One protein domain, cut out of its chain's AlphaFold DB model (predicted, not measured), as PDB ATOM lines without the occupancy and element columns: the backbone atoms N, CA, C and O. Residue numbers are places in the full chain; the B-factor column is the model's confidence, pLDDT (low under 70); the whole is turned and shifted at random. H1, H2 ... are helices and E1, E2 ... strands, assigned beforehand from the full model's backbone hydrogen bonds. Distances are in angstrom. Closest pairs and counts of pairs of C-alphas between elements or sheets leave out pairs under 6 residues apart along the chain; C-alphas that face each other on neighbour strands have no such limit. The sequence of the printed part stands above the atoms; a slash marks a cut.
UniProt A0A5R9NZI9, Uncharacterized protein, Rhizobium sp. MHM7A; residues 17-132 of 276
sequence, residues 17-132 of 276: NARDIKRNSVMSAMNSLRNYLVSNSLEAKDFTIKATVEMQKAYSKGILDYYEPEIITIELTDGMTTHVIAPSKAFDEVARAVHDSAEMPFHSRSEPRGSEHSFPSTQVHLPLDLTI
ATOM      1  N   ASN A  17      27.875  -7.570  43.784       35.56
ATOM      2  CA  ASN A  17      27.672  -6.386  42.933       35.56
ATOM      3  C   ASN A  17      28.530  -5.170  43.327       35.56
ATOM      4  O   ASN A  17      28.876  -4.376  42.463       35.56
ATOM      5  N   ALA A  18      28.922  -5.000  44.593       38.06
ATOM      6  CA  ALA A  18      29.689  -3.813  44.998       38.06
ATOM      7  C   ALA A  18      31.156  -3.851  44.520       38.06
ATOM      8  O   ALA A  18      31.745  -2.802  44.248       38.06
ATOM      9  N   ARG A  19      31.744  -5.050  44.390       38.72
ATOM     10  CA  ARG A  19      33.111  -5.233  43.872       38.72
ATOM     11  C   ARG A  19      33.168  -5.146  42.349       38.72
ATOM     12  O   ARG A  19      34.071  -4.492  41.836       38.72
ATOM     13  N   ASP A  20      32.179  -5.693  41.645       33.97
ATOM     14  CA  ASP A  20      32.123  -5.609  40.179       33.97
ATOM     15  C   ASP A  20      31.691  -4.228  39.669       33.97
ATOM     16  O   ASP A  20      32.168  -3.787  38.625       33.97
ATOM     17  N   ILE A  21      30.883  -3.475  40.428       40.97
ATOM     18  CA  ILE A  21      30.608  -2.061  40.122       40.97
ATOM     19  C   ILE A  21      31.870  -1.210  40.321       40.97
ATOM     20  O   ILE A  21      32.126  -0.329  39.506       40.97
ATOM     21  N   LYS A  22      32.717  -1.501  41.323       42.78
ATOM     22  CA  LYS A  22      34.035  -0.853  41.454       42.78
ATOM     23  C   LYS A  22      35.001  -1.262  40.331       42.78
ATOM     24  O   LYS A  22      35.611  -0.379  39.744       42.78
ATOM     25  N   ARG A  23      35.088  -2.548  39.960       40.31
ATOM     26  CA  ARG A  23      35.945  -3.029  38.851       40.31
ATOM     27  C   ARG A  23      35.537  -2.459  37.485       40.31
ATOM     28  O   ARG A  23      36.387  -1.949  36.760       40.31
ATOM     29  N   ASN A  24      34.242  -2.437  37.160       36.12
ATOM     30  CA  ASN A  24      33.750  -1.854  35.903       36.12
ATOM     31  C   ASN A  24      33.752  -0.313  35.906       36.12
ATOM     32  O   ASN A  24      33.829   0.303  34.845       36.12
ATOM     33  N   SER A  25      33.712   0.324  37.081       43.00
ATOM     34  CA  SER A  25      33.860   1.780  37.224       43.00
ATOM     35  C   SER A  25      35.302   2.260  37.029       43.00
ATOM     36  O   SER A  25      35.493   3.423  36.683       43.00
ATOM     37  N   VAL A  26      36.312   1.415  37.249       45.06
ATOM     38  CA  VAL A  26      37.731   1.815  37.173       45.06
ATOM     39  C   VAL A  26      38.309   1.629  35.765       45.06
ATOM     40  O   VAL A  26      39.070   2.487  35.322       45.06
ATOM     41  N   MET A  27      37.818   0.659  34.973       44.03
ATOM     42  CA  MET A  27      38.038   0.641  33.508       44.03
ATOM     43  C   MET A  27      37.518   1.917  32.808       44.03
ATOM     44  O   MET A  27      37.898   2.209  31.677       44.03
ATOM     45  N   SER A  28      36.663   2.703  33.472       53.38
ATOM     46  CA  SER A  28      36.127   3.972  32.968       53.38
ATOM     47  C   SER A  28      36.967   5.199  33.358       53.38
ATOM     48  O   SER A  28      36.797   6.228  32.715       53.38
ATOM     49  N   ALA A  29      37.843   5.110  34.367       55.88
ATOM     50  CA  ALA A  29      38.244   6.261  35.188       55.88
ATOM     51  C   ALA A  29      39.443   7.097  34.686       55.88
ATOM     52  O   ALA A  29      39.863   8.005  35.374       55.88
ATOM     53  N   MET A  30      40.048   6.796  33.540       71.44
ATOM     54  CA  MET A  30      40.924   7.756  32.825       71.44
ATOM     55  C   MET A  30      40.510   7.901  31.361       71.44
ATOM     56  O   MET A  30      40.989   8.759  30.619       71.44
ATOM     57  N   ASN A  31      39.585   7.042  30.938       79.06
ATOM     58  CA  ASN A  31      39.004   7.085  29.616       79.06
ATOM     59  C   ASN A  31      38.073   8.288  29.494       79.06
ATOM     60  O   ASN A  31      37.983   8.845  28.406       79.06
ATOM     61  N   SER A  32      37.421   8.738  30.573       84.06
ATOM     62  CA  SER A  32      36.598   9.949  30.505       84.06
ATOM     63  C   SER A  32      37.461  11.190  30.290       84.06
ATOM     64  O   SER A  32      37.116  11.999  29.431       84.06
ATOM     65  N   LEU A  33      38.595  11.315  30.989       84.25
ATOM     66  CA  LEU A  33      39.551  12.398  30.775       84.25
ATOM     67  C   LEU A  33      40.154  12.346  29.368       84.25
ATOM     68  O   LEU A  33      40.108  13.346  28.662       84.25
ATOM     69  N   ARG A  34      40.644  11.189  28.909       84.56
ATOM     70  CA  ARG A  34      41.168  11.052  27.536       84.56
ATOM     71  C   ARG A  34      40.116  11.392  26.487       84.56
ATOM     72  O   ARG A  34      40.359  12.230  25.631       84.56
ATOM     73  N   ASN A  35      38.913  10.831  26.594       87.31
ATOM     74  CA  ASN A  35      37.820  11.142  25.675       87.31
ATOM     75  C   ASN A  35      37.465  12.632  25.698       87.31
ATOM     76  O   ASN A  35      37.153  13.196  24.650       87.31
ATOM     77  N   TYR A  36      37.523  13.278  26.867       87.44
ATOM     78  CA  TYR A  36      37.349  14.722  26.987       87.44
ATOM     79  C   TYR A  36      38.452  15.480  26.235       87.44
ATOM     80  O   TYR A  36      38.135  16.382  25.459       87.44
ATOM     81  N   LEU A  37      39.720  15.095  26.398       88.25
ATOM     82  CA  LEU A  37      40.848  15.713  25.696       88.25
ATOM     83  C   LEU A  37      40.742  15.527  24.173       88.25
ATOM     84  O   LEU A  37      40.854  16.519  23.452       88.25
ATOM     85  N   VAL A  38      40.430  14.317  23.684       88.69
ATOM     86  CA  VAL A  38      40.162  14.038  22.255       88.69
ATOM     87  C   VAL A  38      39.045  14.943  21.742       88.69
ATOM     88  O   VAL A  38      39.206  15.658  20.753       88.69
ATOM     89  N   SER A  39      37.897  14.929  22.426       88.44
ATOM     90  CA  SER A  39      36.677  15.606  21.967       88.44
ATOM     91  C   SER A  39      36.840  17.123  21.898       88.44
ATOM     92  O   SER A  39      36.163  17.776  21.109       88.44
ATOM     93  N   ASN A  40      37.751  17.678  22.700       84.75
ATOM     94  CA  ASN A  40      38.067  19.103  22.724       84.75
ATOM     95  C   ASN A  40      39.373  19.446  21.985       84.75
ATOM     96  O   ASN A  40      39.796  20.598  22.016       84.75
ATOM     97  N   SER A  41      40.000  18.480  21.297       84.31
ATOM     98  CA  SER A  41      41.265  18.659  20.560       84.31
ATOM     99  C   SER A  41      42.419  19.197  21.425       84.31
ATOM    100  O   SER A  41      43.183  20.061  20.998       84.31
ATOM    101  N   LEU A  42      42.539  18.688  22.655       83.62
ATOM    102  CA  LEU A  42      43.511  19.136  23.663       83.62
ATOM    103  C   LEU A  42      44.718  18.192  23.832       83.62
ATOM    104  O   LEU A  42      45.612  18.493  24.613       83.62
ATOM    105  N   GLU A  43      44.774  17.069  23.113       76.94
ATOM    106  CA  GLU A  43      45.750  15.989  23.360       76.94
ATOM    107  C   GLU A  43      47.211  16.330  23.035       76.94
ATOM    108  O   GLU A  43      48.120  15.737  23.601       76.94
ATOM    109  N   ALA A  44      47.454  17.261  22.110       62.47
ATOM    110  CA  ALA A  44      48.795  17.548  21.588       62.47
ATOM    111  C   ALA A  44      49.552  18.642  22.364       62.47
ATOM    112  O   ALA A  44      50.574  19.134  21.886       62.47
ATOM    113  N   LYS A  45      49.024  19.092  23.505       71.62
ATOM    114  CA  LYS A  45      49.521  20.261  24.235       71.62
ATOM    115  C   LYS A  45      49.964  19.886  25.646       71.62
ATOM    116  O   LYS A  45      49.247  19.177  26.350       71.62
ATOM    117  N   ASP A  46      51.087  20.457  26.077       84.00
ATOM    118  CA  ASP A  46      51.592  20.366  27.451       84.00
ATOM    119  C   ASP A  46      50.740  21.230  28.392       84.00
ATOM    120  O   ASP A  46      51.096  22.347  28.770       84.00
ATOM    121  N   PHE A  47      49.559  20.725  28.735       90.69
ATOM    122  CA  PHE A  47      48.668  21.372  29.685       90.69
ATOM    123  C   PHE A  47      49.109  21.128  31.134       90.69
ATOM    124  O   PHE A  47      49.578  20.056  31.516       90.69
ATOM    125  N   THR A  48      48.880  22.129  31.973       92.19
ATOM    126  CA  THR A  48      48.924  22.047  33.432       92.19
ATOM    127  C   THR A  48      47.495  22.043  33.957       92.19
ATOM    128  O   THR A  48      46.688  22.900  33.596       92.19
ATOM    129  N   ILE A  49      47.184  21.087  34.822       92.62
ATOM    130  CA  ILE A  49      45.979  21.072  35.640       92.62
ATOM    131  C   ILE A  49      46.149  22.130  36.724       92.62
ATOM    132  O   ILE A  49      47.059  22.048  37.541       92.62
ATOM    133  N   LYS A  50      45.249  23.101  36.757       94.50
ATOM    134  CA  LYS A  50      45.125  24.084  37.822       94.50
ATOM    135  C   LYS A  50      43.810  23.837  38.547       94.50
ATOM    136  O   LYS A  50      42.742  24.044  37.978       94.50
ATOM    137  N   ALA A  51      43.887  23.379  39.788       93.69
ATOM    138  CA  ALA A  51      42.717  23.079  40.600       93.69
ATOM    139  C   ALA A  51      42.597  24.070  41.756       93.69
ATOM    140  O   ALA A  51      43.578  24.323  42.453       93.69
ATOM    141  N   THR A  52      41.400  24.613  41.973       93.12
ATOM    142  CA  THR A  52      41.107  25.423  43.163       93.12
ATOM    143  C   THR A  52      40.485  24.532  44.224       93.12
ATOM    144  O   THR A  52      39.451  23.907  43.979       93.12
ATOM    145  N   VAL A  53      41.114  24.495  45.393       92.00
ATOM    146  CA  VAL A  53      40.717  23.667  46.530       92.00
ATOM    147  C   VAL A  53      40.305  24.559  47.688       92.00
ATOM    148  O   VAL A  53      41.014  25.504  48.038       92.00
ATOM    149  N   GLU A  54      39.181  24.232  48.310       90.81
ATOM    150  CA  GLU A  54      38.667  24.890  49.508       90.81
ATOM    151  C   GLU A  54      38.377  23.846  50.583       90.81
ATOM    152  O   GLU A  54      38.005  22.721  50.275       90.81
ATOM    153  N   MET A  55      38.518  24.199  51.860       89.19
ATOM    154  CA  MET A  55      38.025  23.325  52.927       89.19
ATOM    155  C   MET A  55      36.550  23.602  53.156       89.19
ATOM    156  O   MET A  55      36.180  24.681  53.626       89.19
ATOM    157  N   GLN A  56      35.723  22.603  52.880       88.25
ATOM    158  CA  GLN A  56      34.289  22.677  53.104       88.25
ATOM    159  C   GLN A  56      33.867  21.770  54.249       88.25
ATOM    160  O   GLN A  56      34.502  20.764  54.567       88.25
ATOM    161  N   LYS A  57      32.778  22.154  54.914       88.25
ATOM    162  CA  LYS A  57      32.193  21.350  55.981       88.25
ATOM    163  C   LYS A  57      31.537  20.113  55.368       88.25
ATOM    164  O   LYS A  57      30.458  20.215  54.793       88.25
ATOM    165  N   ALA A  58      32.148  18.952  55.567       86.50
ATOM    166  CA  ALA A  58      31.652  17.677  55.064       86.50
ATOM    167  C   ALA A  58      30.460  17.165  55.889       86.50
ATOM    168  O   ALA A  58      29.421  16.795  55.346       86.50
ATOM    169  N   TYR A  59      30.583  17.150  57.222       89.44
ATOM    170  CA  TYR A  59      29.512  16.697  58.119       89.44
ATOM    171  C   TYR A  59      29.688  17.200  59.561       89.44
ATOM    172  O   TYR A  59      30.735  17.708  59.952       89.44
ATOM    173  N   SER A  60      28.646  17.039  60.382       89.50
ATOM    174  CA  SER A  60      28.686  17.293  61.830       89.50
ATOM    175  C   SER A  60      28.470  15.998  62.604       89.50
ATOM    176  O   SER A  60      27.562  15.228  62.285       89.50
ATOM    177  N   LYS A  61      29.232  15.783  63.681       90.94
ATOM    178  CA  LYS A  61      29.024  14.664  64.611       90.94
ATOM    179  C   LYS A  61      29.182  15.136  66.056       90.94
ATOM    180  O   LYS A  61      30.276  15.448  66.519       90.94
ATOM    181  N   GLY A  62      28.067  15.164  66.788       90.69
ATOM    182  CA  GLY A  62      28.033  15.633  68.176       90.69
ATOM    183  C   GLY A  62      28.368  17.122  68.291       90.69
ATOM    184  O   GLY A  62      27.668  17.964  67.721       90.69
ATOM    185  N   ILE A  63      29.429  17.425  69.043       91.12
ATOM    186  CA  ILE A  63      29.946  18.785  69.262       91.12
ATOM    187  C   ILE A  63      31.014  19.201  68.241       91.12
ATOM    188  O   ILE A  63      31.582  20.278  68.389       91.12
ATOM    189  N   LEU A  64      31.302  18.359  67.242       92.12
ATOM    190  CA  LEU A  64      32.332  18.608  66.236       92.12
ATOM    191  C   LEU A  64      31.736  18.763  64.835       92.12
ATOM    192  O   LEU A  64      30.827  18.023  64.444       92.12
ATOM    193  N   ASP A  65      32.306  19.694  64.083       90.19
ATOM    194  CA  ASP A  65      32.164  19.844  62.641       90.19
ATOM    195  C   ASP A  65      33.435  19.323  61.961       90.19
ATOM    196  O   ASP A  65      34.545  19.611  62.401       90.19
ATOM    197  N   TYR A  66      33.267  18.529  60.908       89.94
ATOM    198  CA  TYR A  66      34.353  17.931  60.139       89.94
ATOM    199  C   TYR A  66      34.443  18.626  58.791       89.94
ATOM    200  O   TYR A  66      33.436  18.775  58.095       89.94
ATOM    201  N   TYR A  67      35.652  19.043  58.447       89.69
ATOM    202  CA  TYR A  67      35.975  19.744  57.220       89.69
ATOM    203  C   TYR A  67      36.901  18.881  56.374       89.69
ATOM    204  O   TYR A  67      37.850  18.287  56.895       89.69
ATOM    205  N   GLU A  68      36.623  18.829  55.080       90.00
ATOM    206  CA  GLU A  68      37.388  18.075  54.092       90.00
ATOM    207  C   GLU A  68      37.723  18.983  52.901       90.00
ATOM    208  O   GLU A  68      36.970  19.923  52.617       90.00
ATOM    209  N   PRO A  69      38.864  18.751  52.235       90.31
ATOM    210  CA  PRO A  69      39.214  19.495  51.038       90.31
ATOM    211  C   PRO A  69      38.254  19.140  49.903       90.31
ATOM    212  O   PRO A  69      38.087  17.975  49.549       90.31
ATOM    213  N   GLU A  70      37.655  20.160  49.307       89.94
ATOM    214  CA  GLU A  70      36.773  20.058  48.156       89.94
ATOM    215  C   GLU A  70      37.383  20.800  46.968       89.94
ATOM    216  O   GLU A  70      37.889  21.919  47.085       89.94
ATOM    217  N   ILE A  71      37.340  20.157  45.804       91.81
ATOM    218  CA  ILE A  71      37.874  20.702  44.560       91.81
ATOM    219  C   ILE A  71      36.736  21.416  43.844       91.81
ATOM    220  O   ILE A  71      35.814  20.785  43.333       91.81
ATOM    221  N   ILE A  72      36.808  22.745  43.824       90.94
ATOM    222  CA  ILE A  72      35.723  23.615  43.358       90.94
ATOM    223  C   ILE A  72      35.799  23.828  41.848       90.94
ATOM    224  O   ILE A  72      34.784  23.857  41.154       90.94
ATOM    225  N   THR A  73      37.014  23.991  41.324       94.25
ATOM    226  CA  THR A  73      37.253  24.207  39.893       94.25
ATOM    227  C   THR A  73      38.501  23.476  39.437       94.25
ATOM    228  O   THR A  73      39.466  23.342  40.189       94.25
ATOM    229  N   ILE A  74      38.472  23.020  38.185       94.81
ATOM    230  CA  ILE A  74      39.602  22.406  37.499       94.81
ATOM    231  C   ILE A  74      39.735  23.088  36.144       94.81
ATOM    232  O   ILE A  74      38.789  23.132  35.358       94.81
ATOM    233  N   GLU A  75      40.923  23.604  35.875       94.81
ATOM    234  CA  GLU A  75      41.277  24.273  34.635       94.81
ATOM    235  C   GLU A  75      42.476  23.569  34.002       94.81
ATOM    236  O   GLU A  75      43.415  23.181  34.692       94.81
ATOM    237  N   LEU A  76      42.473  23.420  32.682       93.00
ATOM    238  CA  LEU A  76      43.643  23.019  31.910       93.00
ATOM    239  C   LEU A  76      44.239  24.267  31.275       93.00
ATOM    240  O   LEU A  76      43.549  24.955  30.521       93.00
ATOM    241  N   THR A  77      45.503  24.566  31.563       91.75
ATOM    242  CA  THR A  77      46.195  25.719  30.979       91.75
ATOM    243  C   THR A  77      47.550  25.362  30.383       91.75
ATOM    244  O   THR A  77      48.332  24.654  31.001       91.75
ATOM    245  N   ASP A  78      47.822  25.833  29.167       89.06
ATOM    246  CA  ASP A  78      49.136  25.737  28.502       89.06
ATOM    247  C   ASP A  78      49.922  27.059  28.626       89.06
ATOM    248  O   ASP A  78      50.871  27.318  27.890       89.06
ATOM    249  N   GLY A  79      49.485  27.946  29.532       84.31
ATOM    250  CA  GLY A  79      50.023  29.295  29.717       84.31
ATOM    251  C   GLY A  79      49.475  30.341  28.739       84.31
ATOM    252  O   GLY A  79      49.564  31.534  29.022       84.31
ATOM    253  N   MET A  80      48.865  29.927  27.623       86.00
ATOM    254  CA  MET A  80      48.246  30.826  26.639       86.00
ATOM    255  C   MET A  80      46.722  30.719  26.608       86.00
ATOM    256  O   MET A  80      46.018  31.701  26.381       86.00
ATOM    257  N   THR A  81      46.215  29.511  26.809       87.88
ATOM    258  CA  THR A  81      44.805  29.152  26.786       87.88
ATOM    259  C   THR A  81      44.436  28.483  28.099       87.88
ATOM    260  O   THR A  81      45.256  27.797  28.709       87.88
ATOM    261  N   THR A  82      43.202  28.704  28.541       91.69
ATOM    262  CA  THR A  82      42.649  28.089  29.747       91.69
ATOM    263  C   THR A  82      41.304  27.472  29.407       91.69
ATOM    264  O   THR A  82      40.421  28.144  28.871       91.69
ATOM    265  N   HIS A  83      41.148  26.192  29.726       91.06
ATOM    266  CA  HIS A  83      39.933  25.419  29.521       91.06
ATOM    267  C   HIS A  83      39.396  24.963  30.872       91.06
ATOM    268  O   HIS A  83      40.033  24.170  31.557       91.06
ATOM    269  N   VAL A  84      38.220  25.449  31.261       93.19
ATOM    270  CA  VAL A  84      37.561  25.011  32.496       93.19
ATOM    271  C   VAL A  84      36.868  23.674  32.244       93.19
ATOM    272  O   VAL A  84      36.044  23.557  31.331       93.19
ATOM    273  N   ILE A  85      37.177  22.665  33.058       91.94
ATOM    274  CA  ILE A  85      36.494  21.373  33.019       91.94
ATOM    275  C   ILE A  85      35.190  21.507  33.809       91.94
ATOM    276  O   ILE A  85      35.195  21.744  35.014       91.94
ATOM    277  N   ALA A  86      34.056  21.355  33.126       90.00
ATOM    278  CA  ALA A  86      32.752  21.330  33.778       90.00
ATOM    279  C   ALA A  86      32.553  20.025  34.582       90.00
ATOM    280  O   ALA A  86      33.101  18.987  34.181       90.00
ATOM    281  N   PRO A  87      31.723  20.041  35.646       90.25
ATOM    282  CA  PRO A  87      31.375  18.842  36.407       90.25
ATOM    283  C   PRO A  87      30.932  17.701  35.487       90.25
ATOM    284  O   PRO A  87      29.961  17.806  34.737       90.25
ATOM    285  N   SER A  88      31.713  16.629  35.489       89.00
ATOM    286  CA  SER A  88      31.596  15.484  34.590       89.00
ATOM    287  C   SER A  88      32.478  14.354  35.117       89.00
ATOM    288  O   SER A  88      33.281  14.562  36.019       89.00
ATOM    289  N   LYS A  89      32.418  13.170  34.503       87.88
ATOM    290  CA  LYS A  89      33.342  12.090  34.878       87.88
ATOM    291  C   LYS A  89      34.811  12.496  34.725       87.88
ATOM    292  O   LYS A  89      35.608  12.155  35.578       87.88
ATOM    293  N   ALA A  90      35.164  13.264  33.690       86.81
ATOM    294  CA  ALA A  90      36.530  13.772  33.527       86.81
ATOM    295  C   ALA A  90      36.939  14.703  34.682       86.81
ATOM    296  O   ALA A  90      38.083  14.660  35.126       86.81
ATOM    297  N   PHE A  91      36.002  15.506  35.197       91.00
ATOM    298  CA  PHE A  91      36.227  16.320  36.390       91.00
ATOM    299  C   PHE A  91      36.514  15.443  37.609       91.00
ATOM    300  O   PHE A  91      37.519  15.661  38.272       91.00
ATOM    301  N   ASP A  92      35.687  14.428  37.872       89.44
ATOM    302  CA  ASP A  92      35.849  13.536  39.032       89.44
ATOM    303  C   ASP A  92      37.199  12.796  39.017       89.44
ATOM    304  O   ASP A  92      37.807  12.556  40.061       89.44
ATOM    305  N   GLU A  93      37.673  12.433  37.825       85.19
ATOM    306  CA  GLU A  93      38.958  11.761  37.616       85.19
ATOM    307  C   GLU A  93      40.134  12.682  37.946       85.19
ATOM    308  O   GLU A  93      41.009  12.318  38.734       85.19
ATOM    309  N   VAL A  94      40.126  13.904  37.405       88.19
ATOM    310  CA  VAL A  94      41.167  14.895  37.701       88.19
ATOM    311  C   VAL A  94      41.092  15.334  39.162       88.19
ATOM    312  O   VAL A  94      42.127  15.493  39.802       88.19
ATOM    313  N   ALA A  95      39.887  15.465  39.720       90.19
ATOM    314  CA  ALA A  95      39.685  15.803  41.119       90.19
ATOM    315  C   ALA A  95      40.324  14.754  42.041       90.19
ATOM    316  O   ALA A  95      41.054  15.101  42.966       90.19
ATOM    317  N   ARG A  96      40.127  13.462  41.754       88.00
ATOM    318  CA  ARG A  96      40.781  12.385  42.509       88.00
ATOM    319  C   ARG A  96      42.304  12.480  42.425       88.00
ATOM    320  O   ARG A  96      42.967  12.425  43.451       88.00
ATOM    321  N   ALA A  97      42.850  12.694  41.231       85.12
ATOM    322  CA  ALA A  97      44.295  12.812  41.058       85.12
ATOM    323  C   ALA A  97      44.890  14.037  41.778       85.12
ATOM    324  O   ALA A  97      46.002  13.977  42.295       85.12
ATOM    325  N   VAL A  98      44.145  15.146  41.840       88.69
ATOM    326  CA  VAL A  98      44.515  16.327  42.632       88.69
ATOM    327  C   VAL A  98      44.487  16.008  44.124       88.69
ATOM    328  O   VAL A  98      45.423  16.368  44.831       88.69
ATOM    329  N   HIS A  99      43.451  15.311  44.593       87.06
ATOM    330  CA  HIS A  99      43.319  14.888  45.986       87.06
ATOM    331  C   HIS A  99      44.451  13.958  46.439       87.06
ATOM    332  O   HIS A  99      44.970  14.117  47.541       87.06
ATOM    333  N   ASP A 100      44.863  13.029  45.579       81.38
ATOM    334  CA  ASP A 100      45.896  12.039  45.891       81.38
ATOM    335  C   ASP A 100      47.328  12.582  45.688       81.38
ATOM    336  O   ASP A 100      48.313  11.914  46.010       81.38
ATOM    337  N   SER A 101      47.466  13.812  45.182       81.62
ATOM    338  CA  SER A 101      48.761  14.461  44.982       81.62
ATOM    339  C   SER A 101      49.394  14.920  46.298       81.62
ATOM    340  O   SER A 101      48.742  15.502  47.163       81.62
ATOM    341  N   ALA A 102      50.718  14.773  46.396       69.56
ATOM    342  CA  ALA A 102      51.513  15.330  47.492       69.56
ATOM    343  C   ALA A 102      51.493  16.873  47.544       69.56
ATOM    344  O   ALA A 102      51.862  17.455  48.558       69.56
ATOM    345  N   GLU A 103      51.057  17.537  46.468       76.75
ATOM    346  CA  GLU A 103      50.901  18.997  46.415       76.75
ATOM    347  C   GLU A 103      49.606  19.500  47.074       76.75
ATOM    348  O   GLU A 103      49.401  20.710  47.176       76.75
ATOM    349  N   MET A 104      48.720  18.600  47.521       81.50
ATOM    350  CA  MET A 104      47.485  18.978  48.202       81.50
ATOM    351  C   MET A 104      47.802  19.632  49.566       81.50
ATOM    352  O   MET A 104      48.328  18.969  50.461       81.50
ATOM    353  N   PRO A 105      47.466  20.921  49.776       73.06
ATOM    354  CA  PRO A 105      47.873  21.691  50.960       73.06
ATOM    355  C   PRO A 105      47.002  21.432  52.196       73.06
ATOM    356  O   PRO A 105      47.318  21.902  53.291       73.06
ATOM    357  N   PHE A 106      45.860  20.771  52.016       80.88
ATOM    358  CA  PHE A 106      44.846  20.605  53.044       80.88
ATOM    359  C   PHE A 106      44.690  19.142  53.434       80.88
ATOM    360  O   PHE A 106      44.708  18.238  52.603       80.88
ATOM    361  N   HIS A 107      44.456  18.932  54.724       82.19
ATOM    362  CA  HIS A 107      44.067  17.646  55.282       82.19
ATOM    363  C   HIS A 107      42.738  17.794  56.014       82.19
ATOM    364  O   HIS A 107      42.403  18.881  56.496       82.19
ATOM    365  N   SER A 108      41.996  16.689  56.122       84.69
ATOM    366  CA  SER A 108      40.756  16.643  56.892       84.69
ATOM    367  C   SER A 108      40.988  17.146  58.316       84.69
ATOM    368  O   SER A 108      41.969  16.787  58.971       84.69
ATOM    369  N   ARG A 109      40.066  17.971  58.810       86.50
ATOM    370  CA  ARG A 109      40.179  18.619  60.120       86.50
ATOM    371  C   ARG A 109      38.842  18.592  60.843       86.50
ATOM    372  O   ARG A 109      37.792  18.689  60.217       86.50
ATOM    373  N   SER A 110      38.877  18.465  62.164       89.50
ATOM    374  CA  SER A 110      37.694  18.579  63.013       89.50
ATOM    375  C   SER A 110      37.783  19.824  63.886       89.50
ATOM    376  O   SER A 110      38.840  20.146  64.420       89.50
ATOM    377  N   GLU A 111      36.658  20.514  64.031       87.88
ATOM    378  CA  GLU A 111      36.538  21.754  64.794       87.88
ATOM    379  C   GLU A 111      35.335  21.716  65.729       87.88
ATOM    380  O   GLU A 111      34.347  21.038  65.430       87.88
ATOM    381  N   PRO A 112      35.353  22.468  66.843       91.25
ATOM    382  CA  PRO A 112      34.159  22.691  67.639       91.25
ATOM    383  C   PRO A 112      33.024  23.255  66.780       91.25
ATOM    384  O   PRO A 112      33.209  24.144  65.948       91.25
ATOM    385  N   ARG A 113      31.822  22.724  66.986       88.56
ATOM    386  CA  ARG A 113      30.639  23.119  66.228       88.56
ATOM    387  C   ARG A 113      30.311  24.594  66.458       88.56
ATOM    388  O   ARG A 113      30.176  25.030  67.598       88.56
ATOM    389  N   GLY A 114      30.097  25.324  65.363       78.88
ATOM    390  CA  GLY A 114      29.760  26.751  65.395       78.88
ATOM    391  C   GLY A 114      30.963  27.697  65.438       78.88
ATOM    392  O   GLY A 114      30.757  28.903  65.519       78.88
ATOM    393  N   SER A 115      32.194  27.181  65.356       79.31
ATOM    394  CA  SER A 115      33.373  28.011  65.108       79.31
ATOM    395  C   SER A 115      33.246  28.725  63.758       79.31
ATOM    396  O   SER A 115      33.002  28.081  62.737       79.31
ATOM    397  N   GLU A 116      33.441  30.045  63.733       66.94
ATOM    398  CA  GLU A 116      33.657  30.782  62.484       66.94
ATOM    399  C   GLU A 116      35.035  30.401  61.944       66.94
ATOM    400  O   GLU A 116      36.065  30.855  62.445       66.94
ATOM    401  N   HIS A 117      35.071  29.509  60.958       64.94
ATOM    402  CA  HIS A 117      36.296  29.114  60.274       64.94
ATOM    403  C   HIS A 117      36.108  29.257  58.767       64.94
ATOM    404  O   HIS A 117      35.299  28.559  58.164       64.94
ATOM    405  N   SER A 118      36.876  30.167  58.166       66.12
ATOM    406  CA  SER A 118      37.062  30.247  56.720       66.12
ATOM    407  C   SER A 118      38.481  29.808  56.394       66.12
ATOM    408  O   SER A 118      39.442  30.439  56.844       66.12
ATOM    409  N   PHE A 119      38.626  28.756  55.603       72.38
ATOM    410  CA  PHE A 119      39.911  28.445  54.994       72.38
ATOM    411  C   PHE A 119      40.002  29.202  53.669       72.38
ATOM    412  O   PHE A 119      39.034  29.187  52.907       72.38
ATOM    413  N   PRO A 120      41.116  29.893  53.385       78.81
ATOM    414  CA  PRO A 120      41.309  30.489  52.072       78.81
ATOM    415  C   PRO A 120      41.357  29.384  51.012       78.81
ATOM    416  O   PRO A 120      41.885  28.303  51.267       78.81
ATOM    417  N   SER A 121      40.840  29.663  49.818       86.56
ATOM    418  CA  SER A 121      41.050  28.796  48.661       86.56
ATOM    419  C   SER A 121      42.540  28.740  48.310       86.56
ATOM    420  O   SER A 121      43.194  29.786  48.277       86.56
ATOM    421  N   THR A 122      43.053  27.563  47.967       89.38
ATOM    422  CA  THR A 122      44.414  27.384  47.434       89.38
ATOM    423  C   THR A 122      44.364  26.800  46.029       89.38
ATOM    424  O   THR A 122      43.413  26.117  45.659       89.38
ATOM    425  N   GLN A 123      45.399  27.079  45.238       91.25
ATOM    426  CA  GLN A 123      45.594  26.493  43.918       91.25
ATOM    427  C   GLN A 123      46.637  25.376  43.964       91.25
ATOM    428  O   GLN A 123      47.712  25.553  44.535       91.25
ATOM    429  N   VAL A 124      46.308  24.246  43.341       91.06
ATOM    430  CA  VAL A 124      47.202  23.103  43.109       91.06
ATOM    431  C   VAL A 124      47.500  23.025  41.613       91.06
ATOM    432  O   VAL A 124      46.599  23.245  40.798       91.06
ATOM    433  N   HIS A 125      48.752  22.737  41.249       92.38
ATOM    434  CA  HIS A 125      49.236  22.812  39.872       92.38
ATOM    435  C   HIS A 125      49.938  21.521  39.451       92.38
ATOM    436  O   HIS A 125      51.109  21.337  39.748       92.38
ATOM    437  N   LEU A 126      49.263  20.665  38.683       90.12
ATOM    438  CA  LEU A 126      49.822  19.375  38.278       90.12
ATOM    439  C   LEU A 126      50.093  19.312  36.769       90.12
ATOM    440  O   LEU A 126      49.226  19.686  35.979       90.12
ATOM    441  N   PRO A 127      51.251  18.804  36.324       90.12
ATOM    442  CA  PRO A 127      51.491  18.551  34.906       90.12
ATOM    443  C   PRO A 127      50.568  17.435  34.388       90.12
ATOM    444  O   PRO A 127      50.643  16.305  34.871       90.12
ATOM    445  N   LEU A 128      49.725  17.733  33.386       88.81
ATOM    446  CA  LEU A 128      48.668  16.827  32.910       88.81
ATOM    447  C   LEU A 128      49.218  15.464  32.470       88.81
ATOM    448  O   LEU A 128      48.691  14.439  32.895       88.81
ATOM    449  N   ASP A 129      50.274  15.449  31.648       87.12
ATOM    450  CA  ASP A 129      50.879  14.202  31.150       87.12
ATOM    451  C   ASP A 129      51.347  13.306  32.301       87.12
ATOM    452  O   ASP A 129      50.991  12.129  32.381       87.12
ATOM    453  N   LEU A 130      52.088  13.877  33.252       86.81
ATOM    454  CA  LEU A 130      52.581  13.131  34.402       86.81
ATOM    455  C   LEU A 130      51.430  12.625  35.277       86.81
ATOM    456  O   LEU A 130      51.483  11.485  35.735       86.81
ATOM    457  N   THR A 131      50.387  13.431  35.492       87.50
ATOM    458  CA  THR A 131      49.190  13.017  36.239       87.50
ATOM    459  C   THR A 131      48.498  11.832  35.570       87.50
ATOM    460  O   THR A 131      48.181  10.852  36.246       87.50
ATOM    461  N   ILE A 132      48.318  11.878  34.247       85.31
ATOM    462  CA  ILE A 132      47.730  10.782  33.468       85.31
ATOM    463  C   ILE A 132      48.584   9.515  33.596       85.31
ATOM    464  O   ILE A 132      48.068   8.448  33.931       85.31
TER     465      ILE A 132
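This is residues 17 to 132 of the 276 residues of an uncharacterized protein of Rhizobium sp. MHM7A (UniProt A0A5R9NZI9). A long, strongly twisted hairpin of two strands, E1 and E2, is the spine of the domain; at the end where E1 begins and E2 ends it is widened by E5 beside E1 and E3 beside E2, and H3 lies across it there, with H2 packed on H3. The other end of the hairpin runs out as a long arm on which E4 pairs with E2, while H1 sticks out from the body as a free helix. The printed part has 116 residues, with four named helices and five named strands in the order H1 H2 E1 E2 E3 H3 E4 E5 H4. The strands make one branched antiparallel sheet, and the class is mixed, helices and strands. The whole is only just loose, close to compact, with a radius of gyration of the C-alphas of 16.5 A, and is flat, spanning 50 by 43 by 23 A.

The longest strands are E1, residues 48 to 61, 37.7 A from first to last C-alpha, and E2, residues 64 to 77, 38.5 A. E1 begins at C-alpha 48 at (48.924, 22.047, 33.432). The shorter strands are E3, residues 82 to 84, E4, residues 109 to 112, 10.5 A long, and E5, residues 122 to 127, 16.9 A long. The longest helix is H3, residues 89 to 99, 15.2 A. H2 holds residues 31 to 39 and measures 11.7 A. H1 holds residues 17 to 26 and measures 14.2 A, beginning at C-alpha 17 at (27.672, -6.386, 42.933). H4, residues 128 to 132, ends at C-alpha 132 at (47.730, 10.782, 33.468).

E1 and E2 are a hairpin, antiparallel at 163 degrees, with N 50 and O 75 at 2.8 A and N 61 and O 64 at 2.9 A, both within hydrogen-bond range. E2 lies on one side of E1 and E5 on the other side, antiparallel to E1 at 134 degrees, with N 51 and O 124 within hydrogen-bond range at 2.9 A. E1 lies on one side of E2, and E3 and E4 lie on the other side in staggered places. E3 is beside residues 74 to 77 of E2, antiparallel at 135 degrees, with N 76 and O 83 at 2.8 A. E4 is beside residues 64 to 67, antiparallel at 138 degrees, with N 65 and O 111 at 2.8 A. E1, E2 and E3 form a meander, each strand the antiparallel neighbour of the one before. H3 is on the sheet at a height of 9.0 A, over E1 and E2 and only just not over E5, on which 2 of its C-alphas fall. It runs across the strands, at 78 degrees to E1 on the local plane; its closest C-alphas to E2 are those of Ala 95 and Ile 71, 6.3 A apart. H2 is not on the sheet but touches H3, opposite ways at a steep tilt of 62 degrees, with the closest C-alphas, Leu 33 and Ala 90, 4.3 A apart. H4 only grazes the sheet with its residues 128 to 131, and is close to H3 but not clearly touching, the closest C-alphas being those of Thr 131 and Ala 97, 6.9 A apart. H1 and H2 are apart. In H1, H2, H3 and H4 every O i to N i+4 pair is within hydrogen-bond range.

The two C-alphas farthest apart are those of Ala 44 and Ile 63, 51.3 A. Residues 17 to 27, of which 17 to 26 belong to H1, stand free; without them the body spans 51 by 28 by 22 A. The printed part has no cut and no long link. Mean pLDDT of the printed part is 81.4, with values under 70 at residues 17 to 29, 44, 102 and 116 to 118.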